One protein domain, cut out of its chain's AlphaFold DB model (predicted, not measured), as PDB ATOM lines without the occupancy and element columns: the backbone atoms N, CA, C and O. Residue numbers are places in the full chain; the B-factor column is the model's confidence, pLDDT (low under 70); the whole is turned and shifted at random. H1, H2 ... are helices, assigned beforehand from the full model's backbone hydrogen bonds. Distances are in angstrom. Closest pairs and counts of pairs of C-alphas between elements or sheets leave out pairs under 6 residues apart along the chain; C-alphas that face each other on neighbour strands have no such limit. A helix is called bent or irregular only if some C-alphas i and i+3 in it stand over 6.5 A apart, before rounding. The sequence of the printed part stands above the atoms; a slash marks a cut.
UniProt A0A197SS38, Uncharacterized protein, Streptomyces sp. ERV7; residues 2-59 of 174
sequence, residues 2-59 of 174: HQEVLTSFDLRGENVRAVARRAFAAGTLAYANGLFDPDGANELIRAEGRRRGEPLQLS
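This is residues 2 to 59 of the 174 residues of an uncharacterized protein of Streptomyces sp. ERV7 (UniProt A0A197SS38). Two helices, H1 and H2, make the arms of a loose, blunt-cornered V, with residues 33 to 37 joining them at the corner. The long stretch of residues 2 to 15 runs alongside H1 within the V and turns back into it at the free end of that arm, while residues 53 to 59 fold back from the far end of H2 towards the gap. The printed part has 58 residues, with two named helices in the order H1, H2 and no named strand; its class is all helix. The whole is loose, with a radius of gyration of the C-alphas of 13.8 A, and flat, with spans of 35 by 27 by 15 A.

Start at C-alpha 2, at (236.292, 211.403, 344.221), and go through residues 2 to 15, which hold no named element. Find C-alpha 16 at (239.822, 187.132, 331.510); here H1, residues 16 to 32, begins and runs 24.0 A from first to last C-alpha. After residues 33 to 37 comes H2, residues 38 to 52, which runs 21.3 A and ends at C-alpha 52, at (221.298, 208.487, 319.116).

Look from H1 to H2 and you will find them apart, with no C-alpha of the one within 8 A of the other. Their five-residue link is tight. In both H1 and H2 every O i to N i+4 pair is within hydrogen-bond range. Neither helix is bent.

The two C-alphas farthest apart are those of Asn 15 and Asp 39, at 37.0 A. Residues 12 to 18, of which 16 to 18 belong to H1, stand free. The first and last printed C-alphas, of His 2 and Ser 59, are 14.8 A apart. The printed part has no cut. Its mean pLDDT is 87.5, and residues 2 and 13 are under 70.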
ATOM      1  N   HIS A   2     236.322 212.635 345.005       58.22
ATOM      2  CA  HIS A   2     236.292 211.403 344.221       58.22
ATOM      3  C   HIS A   2     236.137 211.837 342.766       58.22
ATOM      4  O   HIS A   2     235.205 212.566 342.441       58.22
ATOM      5  N   GLN A   3     237.132 211.529 341.939       70.69
ATOM      6  CA  GLN A   3     237.089 211.851 340.521       70.69
ATOM      7  C   GLN A   3     236.589 210.615 339.790       70.69
ATOM      8  O   GLN A   3     237.286 209.603 339.719       70.69
ATOM      9  N   GLU A   4     235.375 210.708 339.271       80.81
ATOM     10  CA  GLU A   4     234.814 209.696 338.392       80.81
ATOM     11  C   GLU A   4     235.396 209.864 336.996       80.81
ATOM     12  O   GLU A   4     235.557 210.978 336.492       80.81
ATOM     13  N   VAL A   5     235.740 208.747 336.367       87.69
ATOM     14  CA  VAL A   5     236.283 208.745 335.013       87.69
ATOM     15  C   VAL A   5     235.542 207.726 334.173       87.69
ATOM     16  O   VAL A   5     235.324 206.588 334.586       87.69
ATOM     17  N   LEU A   6     235.170 208.125 332.960       86.94
ATOM     18  CA  LEU A   6     234.564 207.211 332.008       86.94
ATOM     19  C   LEU A   6     235.658 206.345 331.380       86.94
ATOM     20  O   LEU A   6     236.600 206.857 330.772       86.94
ATOM     21  N   THR A   7     235.514 205.028 331.487       87.81
ATOM     22  CA  THR A   7     236.396 204.065 330.822       87.81
ATOM     23  C   THR A   7     235.610 203.231 329.820       87.81
ATOM     24  O   THR A   7     234.444 202.904 330.033       87.81
ATOM     25  N   SER A   8     236.247 202.878 328.705       87.75
ATOM     26  CA  SER A   8     235.679 201.953 327.726       87.75
ATOM     27  C   SER A   8     236.753 200.984 327.257       87.75
ATOM     28  O   SER A   8     237.899 201.365 327.012       87.75
ATOM     29  N   PHE A   9     236.392 199.711 327.161       88.31
ATOM     30  CA  PHE A   9     237.282 198.662 326.691       88.31
ATOM     31  C   PHE A   9     236.478 197.512 326.089       88.31
ATOM     32  O   PHE A   9     235.321 197.283 326.429       88.31
ATOM     33  N   ASP A  10     237.105 196.794 325.161       85.25
ATOM     34  CA  ASP A  10     236.487 195.678 324.453       85.25
ATOM     35  C   ASP A  10     236.600 194.364 325.245       85.25
ATOM     36  O   ASP A  10     237.683 194.013 325.730       85.25
ATOM     37  N   LEU A  11     235.481 193.638 325.320       84.00
ATOM     38  CA  LEU A  11     235.337 192.332 325.972       84.00
ATOM     39  C   LEU A  11     235.428 191.147 324.988       84.00
ATOM     40  O   LEU A  11     235.396 189.992 325.408       84.00
ATOM     41  N   ARG A  12     235.477 191.391 323.672       78.00
ATOM     42  CA  ARG A  12     235.361 190.334 322.654       78.00
ATOM     43  C   ARG A  12     236.595 189.431 322.579       78.00
ATOM     44  O   ARG A  12     237.718 189.906 322.477       78.00
ATOM     45  N   GLY A  13     236.340 188.125 322.443       62.72
ATOM     46  CA  GLY A  13     237.250 187.160 321.808       62.72
ATOM     47  C   GLY A  13     238.506 186.784 322.591       62.72
ATOM     48  O   GLY A  13     239.400 186.171 322.015       62.72
ATOM     49  N   GLU A  14     238.580 187.128 323.873       71.94
ATOM     50  CA  GLU A  14     239.778 186.945 324.688       71.94
ATOM     51  C   GLU A  14     239.448 186.301 326.047       71.94
ATOM     52  O   GLU A  14     238.284 186.143 326.421       71.94
ATOM     53  N   ASN A  15     240.481 185.870 326.775       85.38
ATOM     54  CA  ASN A  15     240.349 185.346 328.135       85.38
ATOM     55  C   ASN A  15     240.348 186.471 329.185       85.38
ATOM     56  O   ASN A  15     240.709 187.617 328.895       85.38
ATOM     57  N   VAL A  16     239.967 186.142 330.424       87.06
ATOM     58  CA  VAL A  16     239.822 187.132 331.510       87.06
ATOM     59  C   VAL A  16     241.110 187.918 331.769       87.06
ATOM     60  O   VAL A  16     241.063 189.118 332.035       87.06
ATOM     61  N   ARG A  17     242.283 187.290 331.615       86.31
ATOM     62  CA  ARG A  17     243.577 187.954 331.817       86.31
ATOM     63  C   ARG A  17     243.798 189.088 330.818       86.31
ATOM     64  O   ARG A  17     244.336 190.137 331.177       86.31
ATOM     65  N   ALA A  18     243.429 188.881 329.560       87.31
ATOM     66  CA  ALA A  18     243.570 189.906 328.535       87.31
ATOM     67  C   ALA A  18     242.587 191.064 328.747       87.31
ATOM     68  O   ALA A  18     243.005 192.224 328.695       87.31
ATOM     69  N   VAL A  19     241.337 190.752 329.106       88.25
ATOM     70  CA  VAL A  19     240.329 191.754 329.483       88.25
ATOM     71  C   VAL A  19     240.805 192.585 330.675       88.25
ATOM     72  O   VAL A  19     240.800 193.810 330.591       88.25
ATOM     73  N   ALA A  20     241.309 191.948 331.737       87.69
ATOM     74  CA  ALA A  20     241.815 192.639 332.922       87.69
ATOM     75  C   ALA A  20     242.970 193.599 332.592       87.69
ATOM     76  O   ALA A  20     242.974 194.741 333.046       87.69
ATOM     77  N   ARG A  21     243.925 193.185 331.743       88.44
ATOM     78  CA  ARG A  21     245.012 194.073 331.289       88.44
ATOM     79  C   ARG A  21     244.492 195.281 330.513       88.44
ATOM     80  O   ARG A  21     245.000 196.385 330.700       88.44
ATOM     81  N   ARG A  22     243.497 195.086 329.643       89.94
ATOM     82  CA  ARG A  22     242.898 196.175 328.861       89.94
ATOM     83  C   ARG A  22     242.115 197.133 329.753       89.94
ATOM     84  O   ARG A  22     242.300 198.337 329.627       89.94
ATOM     85  N   ALA A  23     241.300 196.602 330.662       90.25
ATOM     86  CA  ALA A  23     240.564 197.390 331.644       90.25
ATOM     87  C   ALA A  23     241.521 198.219 332.515       90.25
ATOM     88  O   ALA A  23     241.310 199.417 332.680       90.25
ATOM     89  N   PHE A  24     242.624 197.620 332.978       89.94
ATOM     90  CA  PHE A  24     243.659 198.317 333.742       89.94
ATOM     91  C   PHE A  24     244.313 199.456 332.946       89.94
ATOM     92  O   PHE A  24     244.437 200.574 333.449       89.94
ATOM     93  N   ALA A  25     244.701 199.203 331.693       91.44
ATOM     94  CA  ALA A  25     245.291 200.227 330.833       91.44
ATOM     95  C   ALA A  25     244.300 201.366 330.531       91.44
ATOM     96  O   ALA A  25     244.668 202.537 330.616       91.44
ATOM     97  N   ALA A  26     243.043 201.029 330.226       92.50
ATOM     98  CA  ALA A  26     241.984 201.999 329.956       92.50
ATOM     99  C   ALA A  26     241.659 202.845 331.197       92.50
ATOM    100  O   ALA A  26     241.608 204.067 331.098       92.50
ATOM    101  N   GLY A  27     241.522 202.217 332.368       91.44
ATOM    102  CA  GLY A  27     241.311 202.908 333.641       91.44
ATOM    103  C   GLY A  27     242.472 203.839 333.992       91.44
ATOM    104  O   GLY A  27     242.252 205.006 334.296       91.44
ATOM    105  N   THR A  28     243.717 203.368 333.855       90.75
ATOM    106  CA  THR A  28     244.915 204.196 334.087       90.75
ATOM    107  C   THR A  28     244.934 205.424 333.177       90.75
ATOM    108  O   THR A  28     245.195 206.535 333.637       90.75
ATOM    109  N   LEU A  29     244.627 205.246 331.887       92.44
ATOM    110  CA  LEU A  29     244.556 206.353 330.935       92.44
ATOM    111  C   LEU A  29     243.413 207.324 331.266       92.44
ATOM    112  O   LEU A  29     243.604 208.536 331.164       92.44
ATOM    113  N   ALA A  30     242.254 206.805 331.677       91.12
ATOM    114  CA  ALA A  30     241.101 207.611 332.065       91.12
ATOM    115  C   ALA A  30     241.420 208.475 333.295       91.12
ATOM    116  O   ALA A  30     241.195 209.680 333.261       91.12
ATOM    117  N   TYR A  31     242.048 207.906 334.328       89.44
ATOM    118  CA  TYR A  31     242.505 208.670 335.494       89.44
ATOM    119  C   TYR A  31     243.578 209.702 335.144       89.44
ATOM    120  O   TYR A  31     243.490 210.843 335.599       89.44
ATOM    121  N   ALA A  32     244.546 209.350 334.291       90.88
ATOM    122  CA  ALA A  32     245.586 210.279 333.846       90.88
ATOM    123  C   ALA A  32     245.028 211.504 333.094       90.88
ATOM    124  O   ALA A  32     245.667 212.553 333.087       90.88
ATOM    125  N   ASN A  33     243.843 211.381 332.486       89.00
ATOM    126  CA  ASN A  33     243.168 212.449 331.741       89.00
ATOM    127  C   ASN A  33     241.858 212.911 332.402       89.00
ATOM    128  O   ASN A  33     241.062 213.601 331.772       89.00
ATOM    129  N   GLY A  34     241.607 212.529 333.655       86.31
ATOM    130  CA  GLY A  34     240.299 212.733 334.283       86.31
ATOM    131  C   GLY A  34     240.079 214.138 334.858       86.31
ATOM    132  O   GLY A  34     239.031 214.406 335.435       86.31
ATOM    133  N   LEU A  35     241.042 215.046 334.690       88.56
ATOM    134  CA  LEU A  35     240.853 216.467 334.969       88.56
ATOM    135  C   LEU A  35     240.094 217.103 333.800       88.56
ATOM    136  O   LEU A  35     240.695 217.577 332.835       88.56
ATOM    137  N   PHE A  36     238.769 217.101 333.891       87.00
ATOM    138  CA  PHE A  36     237.876 217.739 332.927       87.00
ATOM    139  C   PHE A  36     236.823 218.595 333.635       87.00
ATOM    140  O   PHE A  36     236.584 218.453 334.832       87.00
ATOM    141  N   ASP A  37     236.201 219.499 332.879       89.50
ATOM    142  CA  ASP A  37     235.022 220.231 333.336       89.50
ATOM    143  C   ASP A  37     233.815 219.271 333.383       89.50
ATOM    144  O   ASP A  37     233.395 218.785 332.321       89.50
ATOM    145  N   PRO A  38     233.264 218.961 334.573       84.12
ATOM    146  CA  PRO A  38     232.162 218.012 334.704       84.12
ATOM    147  C   PRO A  38     230.897 218.483 333.977       84.12
ATOM    148  O   PRO A  38     230.174 217.656 333.419       84.12
ATOM    149  N   ASP A  39     230.647 219.793 333.908       89.56
ATOM    150  CA  ASP A  39     229.484 220.331 333.196       89.56
ATOM    151  C   ASP A  39     229.641 220.152 331.682       89.56
ATOM    152  O   ASP A  39     228.712 219.712 330.994       89.56
ATOM    153  N   GLY A  40     230.850 220.401 331.168       91.62
ATOM    154  CA  GLY A  40     231.210 220.123 329.780       91.62
ATOM    155  C   GLY A  40     231.065 218.642 329.410       91.62
ATOM    156  O   GLY A  40     230.487 218.320 328.370       91.62
ATOM    157  N   ALA A  41     231.527 217.730 330.269       88.44
ATOM    158  CA  ALA A  41     231.365 216.290 330.059       88.44
ATOM    159  C   ALA A  41     229.884 215.871 330.047       88.44
ATOM    160  O   ALA A  41     229.452 215.134 329.155       88.44
ATOM    161  N   ASN A  42     229.085 216.397 330.977       88.62
ATOM    162  CA  ASN A  42     227.646 216.146 331.037       88.62
ATOM    163  C   ASN A  42     226.913 216.622 329.774       88.62
ATOM    164  O   ASN A  42     226.036 215.916 329.267       88.62
ATOM    165  N   GLU A  43     227.271 217.786 329.224       92.94
ATOM    166  CA  GLU A  43     226.661 218.261 327.978       92.94
ATOM    167  C   GLU A  43     227.050 217.393 326.777       92.94
ATOM    168  O   GLU A  43     226.194 217.090 325.945       92.94
ATOM    169  N   LEU A  44     228.299 216.917 326.708       92.56
ATOM    170  CA  LEU A  44     228.726 215.974 325.669       92.56
ATOM    171  C   LEU A  44     227.916 214.671 325.715       92.56
ATOM    172  O   LEU A  44     227.434 214.209 324.678       92.56
ATOM    173  N   ILE A  45     227.709 214.113 326.911       90.88
ATOM    174  CA  ILE A  45     226.897 212.902 327.117       90.88
ATOM    175  C   ILE A  45     225.456 213.137 326.647       90.88
ATOM    176  O   ILE A  45     224.899 212.332 325.894       90.88
ATOM    177  N   ARG A  46     224.850 214.268 327.030       92.38
ATOM    178  CA  ARG A  46     223.484 214.630 326.615       92.38
ATOM    179  C   ARG A  46     223.376 214.840 325.107       92.38
ATOM    180  O   ARG A  46     222.409 214.380 324.498       92.38
ATOM    181  N   ALA A  47     224.342 215.526 324.497       94.25
ATOM    182  CA  ALA A  47     224.382 215.759 323.057       94.25
ATOM    183  C   ALA A  47     224.456 214.445 322.272       94.25
ATOM    184  O   ALA A  47     223.720 214.268 321.298       94.25
ATOM    185  N   GLU A  48     225.276 213.504 322.735       94.69
ATOM    186  CA  GLU A  48     225.387 212.180 322.129       94.69
ATOM    187  C   GLU A  48     224.100 211.359 322.295       94.69
ATOM    188  O   GLU A  48     223.653 210.725 321.336       94.69
ATOM    189  N   GLY A  49     223.446 211.431 323.459       93.88
ATOM    190  CA  GLY A  49     222.141 210.801 323.663       93.88
ATOM    191  C   GLY A  49     221.075 211.336 322.698       93.88
ATOM    192  O   GLY A  49     220.395 210.572 322.010       93.88
ATOM    193  N   ARG A  50     220.999 212.667 322.524       95.06
ATOM    194  CA  ARG A  50     220.112 213.293 321.521       95.06
ATOM    195  C   ARG A  50     220.426 212.817 320.103       95.06
ATOM    196  O   ARG A  50     219.504 212.553 319.336       95.06
ATOM    197  N   ARG A  51     221.710 212.683 319.757       95.62
ATOM    198  CA  ARG A  51     222.153 212.201 318.439       95.62
ATOM    199  C   ARG A  51     221.729 210.752 318.174       95.62
ATOM    200  O   ARG A  51     221.429 210.416 317.031       95.62
ATOM    201  N   ARG A  52     221.715 209.900 319.205       93.00
ATOM    202  CA  ARG A  52     221.298 208.487 319.116       93.00
ATOM    203  C   ARG A  52     219.789 208.283 319.237       93.00
ATOM    204  O   ARG A  52     219.296 207.236 318.832       93.00
ATOM    205  N   GLY A  53     219.068 209.279 319.748       94.81
ATOM    206  CA  GLY A  53     217.634 209.192 320.016       94.81
ATOM    207  C   GLY A  53     217.293 208.508 321.343       94.81
ATOM    208  O   GLY A  53     216.120 208.243 321.590       94.81
ATOM    209  N   GLU A  54     218.284 208.244 322.198       93.06
ATOM    210  CA  GLU A  54     218.105 207.640 323.523       93.06
ATOM    211  C   GLU A  54     219.121 208.206 324.532       93.06
ATOM    212  O   GLU A  54     220.259 208.495 324.151       93.06
ATOM    213  N   PRO A  55     218.753 208.388 325.815       88.00
ATOM    214  CA  PRO A  55     219.709 208.782 326.847       88.00
ATOM    215  C   PRO A  55     220.838 207.757 326.992       88.00
ATOM    216  O   PRO A  55     220.593 206.552 327.018       88.00
ATOM    217  N   LEU A  56     222.075 208.231 327.146       86.38
ATOM    218  CA  LEU A  56     223.182 207.371 327.550       86.38
ATOM    219  C   LEU A  56     223.099 207.136 329.058       86.38
ATOM    220  O   LEU A  56     223.283 208.076 329.829       86.38
ATOM    221  N   GLN A  57     222.840 205.895 329.470       83.38
ATOM    222  CA  GLN A  57     222.896 205.520 330.878       83.38
ATOM    223  C   GLN A  57     224.337 205.173 331.259       83.38
ATOM    224  O   GLN A  57     224.829 204.094 330.933       83.38
ATOM    225  N   LEU A  58     225.016 206.120 331.905       84.19
ATOM    226  CA  LEU A  58     226.399 205.980 332.373       84.19
ATOM    227  C   LEU A  58     226.499 205.933 333.904       84.19
ATOM    228  O   LEU A  58     227.605 205.890 334.429       84.19
ATOM    229  N   SER A  59     225.364 205.902 334.611       86.06
ATOM    230  CA  SER A  59     225.294 205.791 336.074       86.06
ATOM    231  C   SER A  59     225.514 204.343 336.549       86.06
ATOM    232  O   SER A  59     224.707 203.761 337.269       86.06
TER     233      SER A  59